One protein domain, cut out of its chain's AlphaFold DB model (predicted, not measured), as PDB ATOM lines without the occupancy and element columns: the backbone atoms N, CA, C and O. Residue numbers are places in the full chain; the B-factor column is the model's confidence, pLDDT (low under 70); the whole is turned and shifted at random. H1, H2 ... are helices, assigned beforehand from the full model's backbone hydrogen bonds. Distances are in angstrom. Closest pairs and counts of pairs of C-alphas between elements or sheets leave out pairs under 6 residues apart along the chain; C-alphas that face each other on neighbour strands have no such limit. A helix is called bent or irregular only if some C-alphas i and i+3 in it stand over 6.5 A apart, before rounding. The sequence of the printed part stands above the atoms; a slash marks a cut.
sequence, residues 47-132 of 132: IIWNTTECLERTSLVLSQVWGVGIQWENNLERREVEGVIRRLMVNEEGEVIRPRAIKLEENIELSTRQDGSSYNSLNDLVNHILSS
ATOM      1  N   ILE A  47     120.325  25.503 280.573       58.22
ATOM      2  CA  ILE A  47     120.152  24.994 281.944       58.22
ATOM      3  C   ILE A  47     118.909  25.659 282.552       58.22
ATOM      4  O   ILE A  47     118.754  26.875 282.465       58.22
ATOM      5  N   ILE A  48     118.011  24.867 283.147       58.47
ATOM      6  CA  ILE A  48     116.791  25.357 283.808       58.47
ATOM      7  C   ILE A  48     117.010  25.301 285.324       58.47
ATOM      8  O   ILE A  48     117.047  24.215 285.903       58.47
ATOM      9  N   TRP A  49     117.135  26.462 285.969       52.62
ATOM     10  CA  TRP A  49     117.183  26.573 287.429       52.62
ATOM     11  C   TRP A  49     115.772  26.758 288.000       52.62
ATOM     12  O   TRP A  49     115.076  27.694 287.621       52.62
ATOM     13  N   ASN A  50     115.345  25.879 288.910       39.00
ATOM     14  CA  ASN A  50     113.956  25.843 289.399       39.00
ATOM     15  C   ASN A  50     113.753  26.386 290.831       39.00
ATOM     16  O   ASN A  50     112.628  26.434 291.301       39.00
ATOM     17  N   THR A  51     114.785  26.811 291.563       49.53
ATOM     18  CA  THR A  51     114.561  27.294 292.943       49.53
ATOM     19  C   THR A  51     115.750  28.082 293.467       49.53
ATOM     20  O   THR A  51     116.674  27.466 293.978       49.53
ATOM     21  N   THR A  52     115.706  29.416 293.377       43.88
ATOM     22  CA  THR A  52     116.337  30.355 294.328       43.88
ATOM     23  C   THR A  52     115.700  31.744 294.157       43.88
ATOM     24  O   THR A  52     115.587  32.218 293.032       43.88
ATOM     25  N   GLU A  53     115.341  32.439 295.234       45.75
ATOM     26  CA  GLU A  53     114.774  33.806 295.198       45.75
ATOM     27  C   GLU A  53     115.746  34.842 294.575       45.75
ATOM     28  O   GLU A  53     115.341  35.849 293.998       45.75
ATOM     29  N   CYS A  54     117.056  34.559 294.586       45.44
ATOM     30  CA  CYS A  54     118.087  35.356 293.911       45.44
ATOM     31  C   CYS A  54     118.090  35.230 292.371       45.44
ATOM     32  O   CYS A  54     118.691  36.084 291.705       45.44
ATOM     33  N   LEU A  55     117.376  34.248 291.798       49.72
ATOM     34  CA  LEU A  55     117.233  34.078 290.345       49.72
ATOM     35  C   LEU A  55     116.302  35.101 289.709       49.72
ATOM     36  O   LEU A  55     116.473  35.400 288.538       49.72
ATOM     37  N   GLU A  56     115.345  35.682 290.436       51.22
ATOM     38  CA  GLU A  56     114.434  36.670 289.839       51.22
ATOM     39  C   GLU A  56     115.190  37.936 289.417       51.22
ATOM     40  O   GLU A  56     115.009  38.444 288.307       51.22
ATOM     41  N   ARG A  57     116.130  38.403 290.255       54.50
ATOM     42  CA  ARG A  57     116.997  39.542 289.908       54.50
ATOM     43  C   ARG A  57     117.968  39.203 288.786       54.50
ATOM     44  O   ARG A  57     118.150  40.016 287.884       54.50
ATOM     45  N   THR A  58     118.582  38.023 288.814       54.38
ATOM     46  CA  THR A  58     119.506  37.607 287.746       54.38
ATOM     47  C   THR A  58     118.771  37.304 286.445       54.38
ATOM     48  O   THR A  58     119.286  37.649 285.391       54.38
ATOM     49  N   SER A  59     117.541  36.789 286.480       59.50
ATOM     50  CA  SER A  59     116.685  36.599 285.304       59.50
ATOM     51  C   SER A  59     116.402  37.928 284.611       59.50
ATOM     52  O   SER A  59     116.491  37.997 283.389       59.50
ATOM     53  N   LEU A  60     116.111  38.989 285.374       59.09
ATOM     54  CA  LEU A  60     115.936  40.340 284.834       59.09
ATOM     55  C   LEU A  60     117.233  40.883 284.222       59.09
ATOM     56  O   LEU A  60     117.202  41.473 283.148       59.09
ATOM     57  N   VAL A  61     118.384  40.659 284.862       59.19
ATOM     58  CA  VAL A  61     119.684  41.075 284.305       59.19
ATOM     59  C   VAL A  61     119.989  40.315 283.010       59.19
ATOM     60  O   VAL A  61     120.338  40.926 281.999       59.19
ATOM     61  N   LEU A  62     119.792  38.998 283.000       61.44
ATOM     62  CA  LEU A  62     120.042  38.140 281.846       61.44
ATOM     63  C   LEU A  62     119.108  38.467 280.674       61.44
ATOM     64  O   LEU A  62     119.567  38.476 279.534       61.44
ATOM     65  N   SER A  63     117.829  38.768 280.915       58.28
ATOM     66  CA  SER A  63     116.868  39.071 279.846       58.28
ATOM     67  C   SER A  63     116.868  40.540 279.414       58.28
ATOM     68  O   SER A  63     116.904  40.819 278.217       58.28
ATOM     69  N   GLN A  64     116.863  41.491 280.353       58.38
ATOM     70  CA  GLN A  64     116.663  42.915 280.055       58.38
ATOM     71  C   GLN A  64     117.970  43.674 279.825       58.38
ATOM     72  O   GLN A  64     118.003  44.589 279.005       58.38
ATOM     73  N   VAL A  65     119.045  43.312 280.534       59.00
ATOM     74  CA  VAL A  65     120.325  44.038 280.461       59.00
ATOM     75  C   VAL A  65     121.268  43.368 279.468       59.00
ATOM     76  O   VAL A  65     121.852  44.034 278.617       59.00
ATOM     77  N   TRP A  66     121.407  42.046 279.548       61.78
ATOM     78  CA  TRP A  66     122.350  41.292 278.715       61.78
ATOM     79  C   TRP A  66     121.698  40.667 277.480       61.78
ATOM     80  O   TRP A  66     122.384  40.367 276.502       61.78
ATOM     81  N   GLY A  67     120.372  40.511 277.485       72.94
ATOM     82  CA  GLY A  67     119.621  39.955 276.360       72.94
ATOM     83  C   GLY A  67     120.046  38.534 275.988       72.94
ATOM     84  O   GLY A  67     120.051  38.197 274.805       72.94
ATOM     85  N   VAL A  68     120.450  37.744 276.986       76.88
ATOM     86  CA  VAL A  68     120.859  36.333 276.886       76.88
ATOM     87  C   VAL A  68     119.802  35.370 277.447       76.88
ATOM     88  O   VAL A  68     119.986  34.160 277.381       76.88
ATOM     89  N   GLY A  69     118.691  35.885 277.983       72.62
ATOM     90  CA  GLY A  69     117.593  35.089 278.534       72.62
ATOM     91  C   GLY A  69     116.217  35.550 278.051       72.62
ATOM     92  O   GLY A  69     116.041  36.697 277.647       72.62
ATOM     93  N   ILE A  70     115.231  34.654 278.123       75.00
ATOM     94  CA  ILE A  70     113.820  34.966 277.865       75.00
ATOM     95  C   ILE A  70     113.111  35.095 279.209       75.00
ATOM     96  O   ILE A  70     113.102  34.153 279.997       75.00
ATOM     97  N   GLN A  71     112.503  36.255 279.455       73.81
ATOM     98  CA  GLN A  71     111.639  36.432 280.616       73.81
ATOM     99  C   GLN A  71     110.296  35.743 280.377       73.81
ATOM    100  O   GLN A  71     109.721  35.812 279.284       73.81
ATOM    101  N   TRP A  72     109.802  35.080 281.416       72.12
ATOM    102  CA  TRP A  72     108.557  34.337 281.381       72.12
ATOM    103  C   TRP A  72     107.759  34.586 282.661       72.12
ATOM    104  O   TRP A  72     108.313  34.523 283.752       72.12
ATOM    105  N   GLU A  73     106.472  34.895 282.506       64.50
ATOM    106  CA  GLU A  73     105.580  35.312 283.599       64.50
ATOM    107  C   GLU A  73     104.405  34.341 283.834       64.50
ATOM    108  O   GLU A  73     103.572  34.598 284.700       64.50
ATOM    109  N   ASN A  74     104.320  33.221 283.098       68.81
ATOM    110  CA  ASN A  74     103.225  32.253 283.263       68.81
ATOM    111  C   ASN A  74     103.632  31.058 284.137       68.81
ATOM    112  O   ASN A  74     104.808  30.784 284.369       68.81
ATOM    113  N   ASN A  75     102.623  30.316 284.598       71.06
ATOM    114  CA  ASN A  75     102.792  29.101 285.395       71.06
ATOM    115  C   ASN A  75     103.586  28.026 284.638       71.06
ATOM    116  O   ASN A  75     103.503  27.948 283.414       71.06
ATOM    117  N   LEU A  76     104.254  27.124 285.373       74.19
ATOM    118  CA  LEU A  76     105.063  26.001 284.859       74.19
ATOM    119  C   LEU A  76     104.258  24.884 284.151       74.19
ATOM    120  O   LEU A  76     104.515  23.691 284.320       74.19
ATOM    121  N   GLU A  77     103.261  25.241 283.351       78.69
ATOM    122  CA  GLU A  77     102.491  24.307 282.544       78.69
ATOM    123  C   GLU A  77     103.292  23.859 281.318       78.69
ATOM    124  O   GLU A  77     103.941  24.652 280.639       78.69
ATOM    125  N   ARG A  78     103.202  22.568 280.977       77.75
ATOM    126  CA  ARG A  78     103.963  21.965 279.866       77.75
ATOM    127  C   ARG A  78     103.836  22.742 278.550       77.75
ATOM    128  O   ARG A  78     104.823  22.850 277.828       77.75
ATOM    129  N   ARG A  79     102.638  23.238 278.220       77.00
ATOM    130  CA  ARG A  79     102.405  23.987 276.974       77.00
ATOM    131  C   ARG A  79     103.159  25.313 276.953       77.00
ATOM    132  O   ARG A  79     103.737  25.660 275.929       77.00
ATOM    133  N   GLU A  80     103.190  26.008 278.082       79.50
ATOM    134  CA  GLU A  80     103.900  27.276 278.227       79.50
ATOM    135  C   GLU A  80     105.419  27.064 278.154       79.50
ATOM    136  O   GLU A  80     106.105  27.758 277.402       79.50
ATOM    137  N   VAL A  81     105.932  26.023 278.826       76.38
ATOM    138  CA  VAL A  81     107.347  25.617 278.731       76.38
ATOM    139  C   VAL A  81     107.733  25.303 277.283       76.38
ATOM    140  O   VAL A  81     108.757  25.782 276.796       76.38
ATOM    141  N   GLU A  82     106.916  24.525 276.564       83.19
ATOM    142  CA  GLU A  82     107.164  24.220 275.150       83.19
ATOM    143  C   GLU A  82     107.209  25.500 274.300       83.19
ATOM    144  O   GLU A  82     108.067  25.632 273.425       83.19
ATOM    145  N   GLY A  83     106.326  26.463 274.583       82.00
ATOM    146  CA  GLY A  83     106.301  27.764 273.917       82.00
ATOM    147  C   GLY A  83     107.602  28.547 274.095       82.00
ATOM    148  O   GLY A  83     108.168  29.029 273.112       82.00
ATOM    149  N   VAL A  84     108.121  28.624 275.323       79.62
ATOM    150  CA  VAL A  84     109.397  29.301 275.619       79.62
ATOM    151  C   VAL A  84     110.571  28.592 274.940       79.62
ATOM    152  O   VAL A  84     111.406  29.246 274.315       79.62
ATOM    153  N   ILE A  85     110.608  27.256 274.975       79.19
ATOM    154  CA  ILE A  85     111.657  26.477 274.297       79.19
ATOM    155  C   ILE A  85     111.626  26.726 272.786       79.19
ATOM    156  O   ILE A  85     112.671  26.949 272.177       79.19
ATOM    157  N   ARG A  86     110.443  26.734 272.158       83.44
ATOM    158  CA  ARG A  86     110.313  27.027 270.722       83.44
ATOM    159  C   ARG A  86     110.768  28.442 270.383       83.44
ATOM    160  O   ARG A  86     111.479  28.616 269.396       83.44
ATOM    161  N   ARG A  87     110.426  29.434 271.210       84.56
ATOM    162  CA  ARG A  87     110.907  30.815 271.044       84.56
ATOM    163  C   ARG A  87     112.433  30.894 271.055       84.56
ATOM    164  O   ARG A  87     113.008  31.552 270.196       84.56
ATOM    165  N   LEU A  88     113.076  30.167 271.968       80.50
ATOM    166  CA  LEU A  88     114.532  30.147 272.093       80.50
ATOM    167  C   LEU A  88     115.235  29.340 270.989       80.50
ATOM    168  O   LEU A  88     116.329  29.710 270.571       80.50
ATOM    169  N   MET A  89     114.654  28.225 270.540       79.00
ATOM    170  CA  MET A  89     115.352  27.249 269.687       79.00
ATOM    171  C   MET A  89     114.965  27.312 268.210       79.00
ATOM    172  O   MET A  89     115.752  26.897 267.366       79.00
ATOM    173  N   VAL A  90     113.762  27.789 267.892       85.75
ATOM    174  CA  VAL A  90     113.191  27.723 266.536       85.75
ATOM    175  C   VAL A  90     112.891  29.109 265.975       85.75
ATOM    176  O   VAL A  90     113.047  29.325 264.777       85.75
ATOM    177  N   ASN A  91     112.461  30.048 266.816       88.38
ATOM    178  CA  ASN A  91     112.037  31.366 266.350       88.38
ATOM    179  C   ASN A  91     113.214  32.349 266.229       88.38
ATOM    180  O   ASN A  91     114.277  32.160 266.821       88.38
ATOM    181  N   GLU A  92     112.973  33.449 265.511       88.00
ATOM    182  CA  GLU A  92     113.933  34.542 265.278       88.00
ATOM    183  C   GLU A  92     114.450  35.210 266.564       88.00
ATOM    184  O   GLU A  92     115.587  35.671 266.606       88.00
ATOM    185  N   GLU A  93     113.660  35.197 267.643       85.62
ATOM    186  CA  GLU A  93     114.082  35.674 268.967       85.62
ATOM    187  C   GLU A  93     115.341  34.929 269.454       85.62
ATOM    188  O   GLU A  93     116.295  35.538 269.942       85.62
ATOM    189  N   GLY A  94     115.395  33.613 269.226       82.50
ATOM    190  CA  GLY A  94     116.549  32.779 269.537       82.50
ATOM    191  C   GLY A  94     117.805  33.102 268.720       82.50
ATOM    192  O   GLY A  94     118.913  32.932 269.228       82.50
ATOM    193  N   GLU A  95     117.664  33.611 267.491       87.31
ATOM    194  CA  GLU A  95     118.808  34.005 266.646       87.31
ATOM    195  C   GLU A  95     119.576  35.199 267.223       87.31
ATOM    196  O   GLU A  95     120.764  35.359 266.959       87.31
ATOM    197  N   VAL A  96     118.924  36.027 268.042       87.19
ATOM    198  CA  VAL A  96     119.571  37.148 268.738       87.19
ATOM    199  C   VAL A  96     120.161  36.701 270.073       87.19
ATOM    200  O   VAL A  96     121.267  37.106 270.436       87.19
ATOM    201  N   ILE A  97     119.430  35.862 270.807       82.50
ATOM    202  CA  ILE A  97     119.780  35.463 272.173       82.50
ATOM    203  C   ILE A  97     120.967  34.491 272.187       82.50
ATOM    204  O   ILE A  97     121.905  34.675 272.965       82.50
ATOM    205  N   ARG A  98     120.980  33.479 271.308       84.50
ATOM    206  CA  ARG A  98     122.008  32.423 271.334       84.50
ATOM    207  C   ARG A  98     123.428  32.942 271.055       84.50
ATOM    208  O   ARG A  98     124.319  32.596 271.828       84.50
ATOM    209  N   PRO A  99     123.685  33.803 270.047       83.19
ATOM    210  CA  PRO A  99     125.029  34.347 269.834       83.19
ATOM    211  C   PRO A  99     125.519  35.207 271.002       83.19
ATOM    212  O   PRO A  99     126.709  35.203 271.312       83.19
ATOM    213  N   ARG A 100     124.614  35.927 271.678       77.44
ATOM    214  CA  ARG A 100     124.960  36.707 272.875       77.44
ATOM    215  C   ARG A 100     125.328  35.802 274.044       77.44
ATOM    216  O   ARG A 100     126.296  36.099 274.735       77.44
ATOM    217  N   ALA A 101     124.599  34.701 274.228       75.00
ATOM    218  CA  ALA A 101     124.915  33.707 275.247       75.00
ATOM    219  C   ALA A 101     126.299  33.080 275.008       75.00
ATOM    220  O   ALA A 101     127.106  33.040 275.929       75.00
ATOM    221  N   ILE A 102     126.620  32.714 273.761       78.12
ATOM    222  CA  ILE A 102     127.951  32.200 273.388       78.12
ATOM    223  C   ILE A 102     129.038  33.250 273.659       78.12
ATOM    224  O   ILE A 102     130.060  32.953 274.268       78.12
ATOM    225  N   LYS A 103     128.818  34.507 273.256       76.50
ATOM    226  CA  LYS A 103     129.789  35.585 273.491       76.50
ATOM    227  C   LYS A 103     130.033  35.827 274.981       76.50
ATOM    228  O   LYS A 103     131.156  36.137 275.383       76.50
ATOM    229  N   LEU A 104     128.979  35.729 275.785       72.38
ATOM    230  CA  LEU A 104     129.064  35.841 277.232       72.38
ATOM    231  C   LEU A 104     129.859  34.674 277.830       72.38
ATOM    232  O   LEU A 104     130.755  34.924 278.631       72.38
ATOM    233  N   GLU A 105     129.579  33.441 277.405       73.31
ATOM    234  CA  GLU A 105     130.317  32.239 277.810       73.31
ATOM    235  C   GLU A 105     131.815  32.379 277.505       73.31
ATOM    236  O   GLU A 105     132.641  32.224 278.405       73.31
ATOM    237  N   GLU A 106     132.167  32.795 276.284       72.19
ATOM    238  CA  GLU A 106     133.553  33.081 275.906       72.19
ATOM    239  C   GLU A 106     134.183  34.112 276.849       72.19
ATOM    240  O   GLU A 106     135.266  33.896 277.377       72.19
ATOM    241  N   ASN A 107     133.519  35.242 277.101       68.88
ATOM    242  CA  ASN A 107     134.076  36.292 277.957       68.88
ATOM    243  C   ASN A 107     134.296  35.815 279.406       68.88
ATOM    244  O   ASN A 107     135.287  36.198 280.039       68.88
ATOM    245  N   ILE A 108     133.401  34.973 279.930       67.44
ATOM    246  CA  ILE A 108     133.553  34.344 281.249       67.44
ATOM    247  C   ILE A 108     134.779  33.425 281.247       67.44
ATOM    248  O   ILE A 108     135.627  33.529 282.134       67.44
ATOM    249  N   GLU A 109     134.940  32.586 280.226       69.31
ATOM    250  CA  GLU A 109     136.104  31.705 280.100       69.31
ATOM    251  C   GLU A 109     137.413  32.508 279.993       69.31
ATOM    252  O   GLU A 109     138.383  32.236 280.705       69.31
ATOM    253  N   LEU A 110     137.440  33.556 279.160       66.69
ATOM    254  CA  LEU A 110     138.635  34.375 278.947       66.69
ATOM    255  C   LEU A 110     139.071  35.137 280.208       66.69
ATOM    256  O   LEU A 110     140.265  35.404 280.360       66.69
ATOM    257  N   SER A 111     138.126  35.509 281.073       58.50
ATOM    258  CA  SER A 111     138.393  36.266 282.301       58.50
ATOM    259  C   SER A 111     138.751  35.381 283.500       58.50
ATOM    260  O   SER A 111     139.483  35.842 284.375       58.50
ATOM    261  N   THR A 112     138.282  34.130 283.537       61.88
ATOM    262  CA  THR A 112     138.500  33.188 284.656       61.88
ATOM    263  C   THR A 112     139.671  32.228 284.451       61.88
ATOM    264  O   THR A 112     140.194  31.692 285.429       61.88
ATOM    265  N   ARG A 113     140.110  32.010 283.205       75.88
ATOM    266  CA  ARG A 113     141.313  31.218 282.909       75.88
ATOM    267  C   ARG A 113     142.576  31.832 283.519       75.88
ATOM    268  O   ARG A 113     142.608  33.014 283.853       75.88
ATOM    269  N   GLN A 114     143.641  31.035 283.575       74.31
ATOM    270  CA  GLN A 114     144.975  31.508 283.943       74.31
ATOM    271  C   GLN A 114     145.383  32.707 283.067       74.31
ATOM    272  O   GLN A 114     145.155  32.695 281.857       74.31
ATOM    273  N   ASP A 115     145.930  33.743 283.704       79.38
ATOM    274  CA  ASP A 115     146.237  35.067 283.133       79.38
ATOM    275  C   ASP A 115     145.010  35.908 282.712       79.38
ATOM    276  O   ASP A 115     145.157  37.013 282.181       79.38
ATOM    277  N   GLY A 116     143.792  35.427 282.968       73.38
ATOM    278  CA  GLY A 116     142.546  36.171 282.794       73.38
ATOM    279  C   GLY A 116     142.370  37.265 283.848       73.38
ATOM    280  O   GLY A 116     142.918  37.194 284.946       73.38
ATOM    281  N   SER A 117     141.582  38.294 283.532       67.81
ATOM    282  CA  SER A 117     141.424  39.460 284.413       67.81
ATOM    283  C   SER A 117     140.895  39.104 285.806       67.81
ATOM    284  O   SER A 117     141.459  39.563 286.792       67.81
ATOM    285  N   SER A 118     139.873  38.250 285.906       65.44
ATOM    286  CA  SER A 118     139.310  37.832 287.200       65.44
ATOM    287  C   SER A 118     140.276  36.936 287.974       65.44
ATOM    288  O   SER A 118     140.407  37.085 289.187       65.44
ATOM    289  N   TYR A 119     140.988  36.045 287.275       64.12
ATOM    290  CA  TYR A 119     142.046  35.222 287.867       64.12
ATOM    291  C   TYR A 119     143.154  36.095 288.472       64.12
ATOM    292  O   TYR A 119     143.536  35.903 289.626       64.12
ATOM    293  N   ASN A 120     143.616  37.098 287.723       68.19
ATOM    294  CA  ASN A 120     144.660  38.018 288.163       68.19
ATOM    295  C   ASN A 120     144.193  38.858 289.356       68.19
ATOM    296  O   ASN A 120     144.893  38.905 290.361       68.19
ATOM    297  N   SER A 121     142.987  39.434 289.304       73.38
ATOM    298  CA  SER A 121     142.439  40.209 290.426       73.38
ATOM    299  C   SER A 121     142.306  39.382 291.709       73.38
ATOM    300  O   SER A 121     142.600  39.882 292.795       73.38
ATOM    301  N   LEU A 122     141.895  38.113 291.607       64.06
ATOM    302  CA  LEU A 122     141.844  37.215 292.763       64.06
ATOM    303  C   LEU A 122     143.250  36.904 293.292       64.06
ATOM    304  O   LEU A 122     143.467  36.925 294.502       64.06
ATOM    305  N   ASN A 123     144.206  36.641 292.403       67.19
ATOM    306  CA  ASN A 123     145.592  36.386 292.782       67.19
ATOM    307  C   ASN A 123     146.227  37.606 293.474       67.19
ATOM    308  O   ASN A 123     146.901  37.453 294.490       67.19
ATOM    309  N   ASP A 124     145.957  38.815 292.984       75.62
ATOM    310  CA  ASP A 124     146.405  40.068 293.598       75.62
ATOM    311  C   ASP A 124     145.821  40.250 295.003       75.62
ATOM    312  O   ASP A 124     146.546  40.600 295.936       75.62
ATOM    313  N   LEU A 125     144.530  39.942 295.185       68.56
ATOM    314  CA  LEU A 125     143.884  39.964 296.497       68.56
ATOM    315  C   LEU A 125     144.525  38.962 297.464       68.56
ATOM    316  O   LEU A 125     144.817  39.310 298.609       68.56
ATOM    317  N   VAL A 126     144.771  37.730 297.013       75.06
ATOM    318  CA  VAL A 126     145.442  36.701 297.821       75.06
ATOM    319  C   VAL A 126     146.839  37.168 298.226       75.06
ATOM    320  O   VAL A 126     147.191  37.092 299.401       75.06
ATOM    321  N   ASN A 127     147.611  37.725 297.292       79.31
ATOM    322  CA  ASN A 127     148.935  38.274 297.586       79.31
ATOM    323  C   ASN A 127     148.870  39.425 298.599       79.31
ATOM    324  O   ASN A 127     149.732  39.525 299.472       79.31
ATOM    325  N   HIS A 128     147.846  40.276 298.526       78.50
ATOM    326  CA  HIS A 128     147.647  41.360 299.483       78.50
ATOM    327  C   HIS A 128     147.376  40.840 300.904       78.50
ATOM    328  O   HIS A 128     147.984  41.323 301.853       78.50
ATOM    329  N   ILE A 129     146.537  39.812 301.050       81.19
ATOM    330  CA  ILE A 129     146.232  39.188 302.350       81.19
ATOM    331  C   ILE A 129     147.444  38.429 302.907       81.19
ATOM    332  O   ILE A 129     147.676  38.419 304.109       81.19
ATOM    333  N   LEU A 130     148.232  37.776 302.052       78.06
ATOM    334  CA  LEU A 130     149.404  37.008 302.492       78.06
ATOM    335  C   LEU A 130     150.627  37.887 302.790       78.06
ATOM    336  O   LEU A 130     151.590  37.409 303.388       78.06
ATOM    337  N   SER A 131     150.606  39.145 302.348       79.06
ATOM    338  CA  SER A 131     151.643  40.139 302.641       79.06
ATOM    339  C   SER A 131     151.326  41.027 303.851       79.06
ATOM    340  O   SER A 131     152.175  41.839 304.226       79.06
ATOM    341  N   SER A 132     150.152  40.851 304.471       53.59
ATOM    342  CA  SER A 132     149.786  41.415 305.781       53.59
ATOM    343  C   SER A 132     150.057  40.439 306.917       53.59
ATOM    344  O   SER A 132     150.545  40.900 307.974       53.59
TER     345      SER A 132
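Overview. This is residues 47 to 132 of the 132 residues of a protein of Trema orientale (UniProt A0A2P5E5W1). One long helix, H3, makes a beam; at one end H2 turns off it nearly square, as an L, and at the other end H4 runs on at a small angle, with residues 124 to 132 sticking out as an arm. H1 is set off from this frame on the side to which H2 turns, touching no helix, and the long link of residues 66 to 77 leads from it to H2. The printed part has 86 residues with four named helices, in the order H1, H2, H3, H4, and no named strand; the class is all helix. It is only just loose, close to extended, with a radius of gyration of the C-alphas of 17.8 A and spans of 58 by 28 by 19 A.

Arrangement. H3, residues 92 to 112, is the longest helix. H2, residues 78 to 89, touches H3 only at the corner by their link, with residues 87 to 88 of H2 and 93 to 98 of H3 alone. The closest C-alphas of the two are those of Leu 88 and Gly 94, 4.2 A apart, and their lines stand at 72 degrees, only just about perpendicular. H4, residues 117 to 130, touches H3 only at the corner by their link, with residues 117 to 119 of H4 and 110 to 112 of H3 alone. Their closest C-alphas are those of Ser 111 and Ser 117, 4.9 A apart. H3 and H4 run the same way at a shallow tilt of 33 degrees, only just short of steep. H1, residues 54 to 65, is apart from H2, H3 and H4, and H2 is apart from H4. In H1, H2 and H4 every O i to N i+4 pair is within hydrogen-bond range; in H3 14 of 17 are.

Along the chain. H3 measures 31.3 A from C-alpha 92 at (113.933, 34.542, 265.278) to C-alpha 112 at (138.500, 33.188, 284.656). It is neither bent nor irregular, but only just: C-alphas 96 and 99 are 6.2 A apart. H4 is 19.9 A long from first to last C-alpha and ends with C-alpha 130 at (149.404, 37.008, 302.492). H2 is 16.2 A long. H1, also 16.2 A, begins with C-alpha 54 at (118.087, 35.356, 293.911); it too is only just neither bent nor irregular, with C-alphas 62 and 65 6.1 A apart.

Size, cuts and confidence. The two C-alphas farthest apart are those of Arg 79 and Ser 132, 58.1 A. Without residues 124 to 132, which stand free, the body spans 47 by 29 by 19 A. The printed part has no cut, and residue 132 is the chain's last. The link from H1 to H2 is long, with 12 residues; those from H2 to H3 and from H3 to H4 are tight. The mean pLDDT of the printed part is 70.4, and 36 residues are under 70, among them residues 47 to 66 and 107 to 112; the mean of H1 is 56.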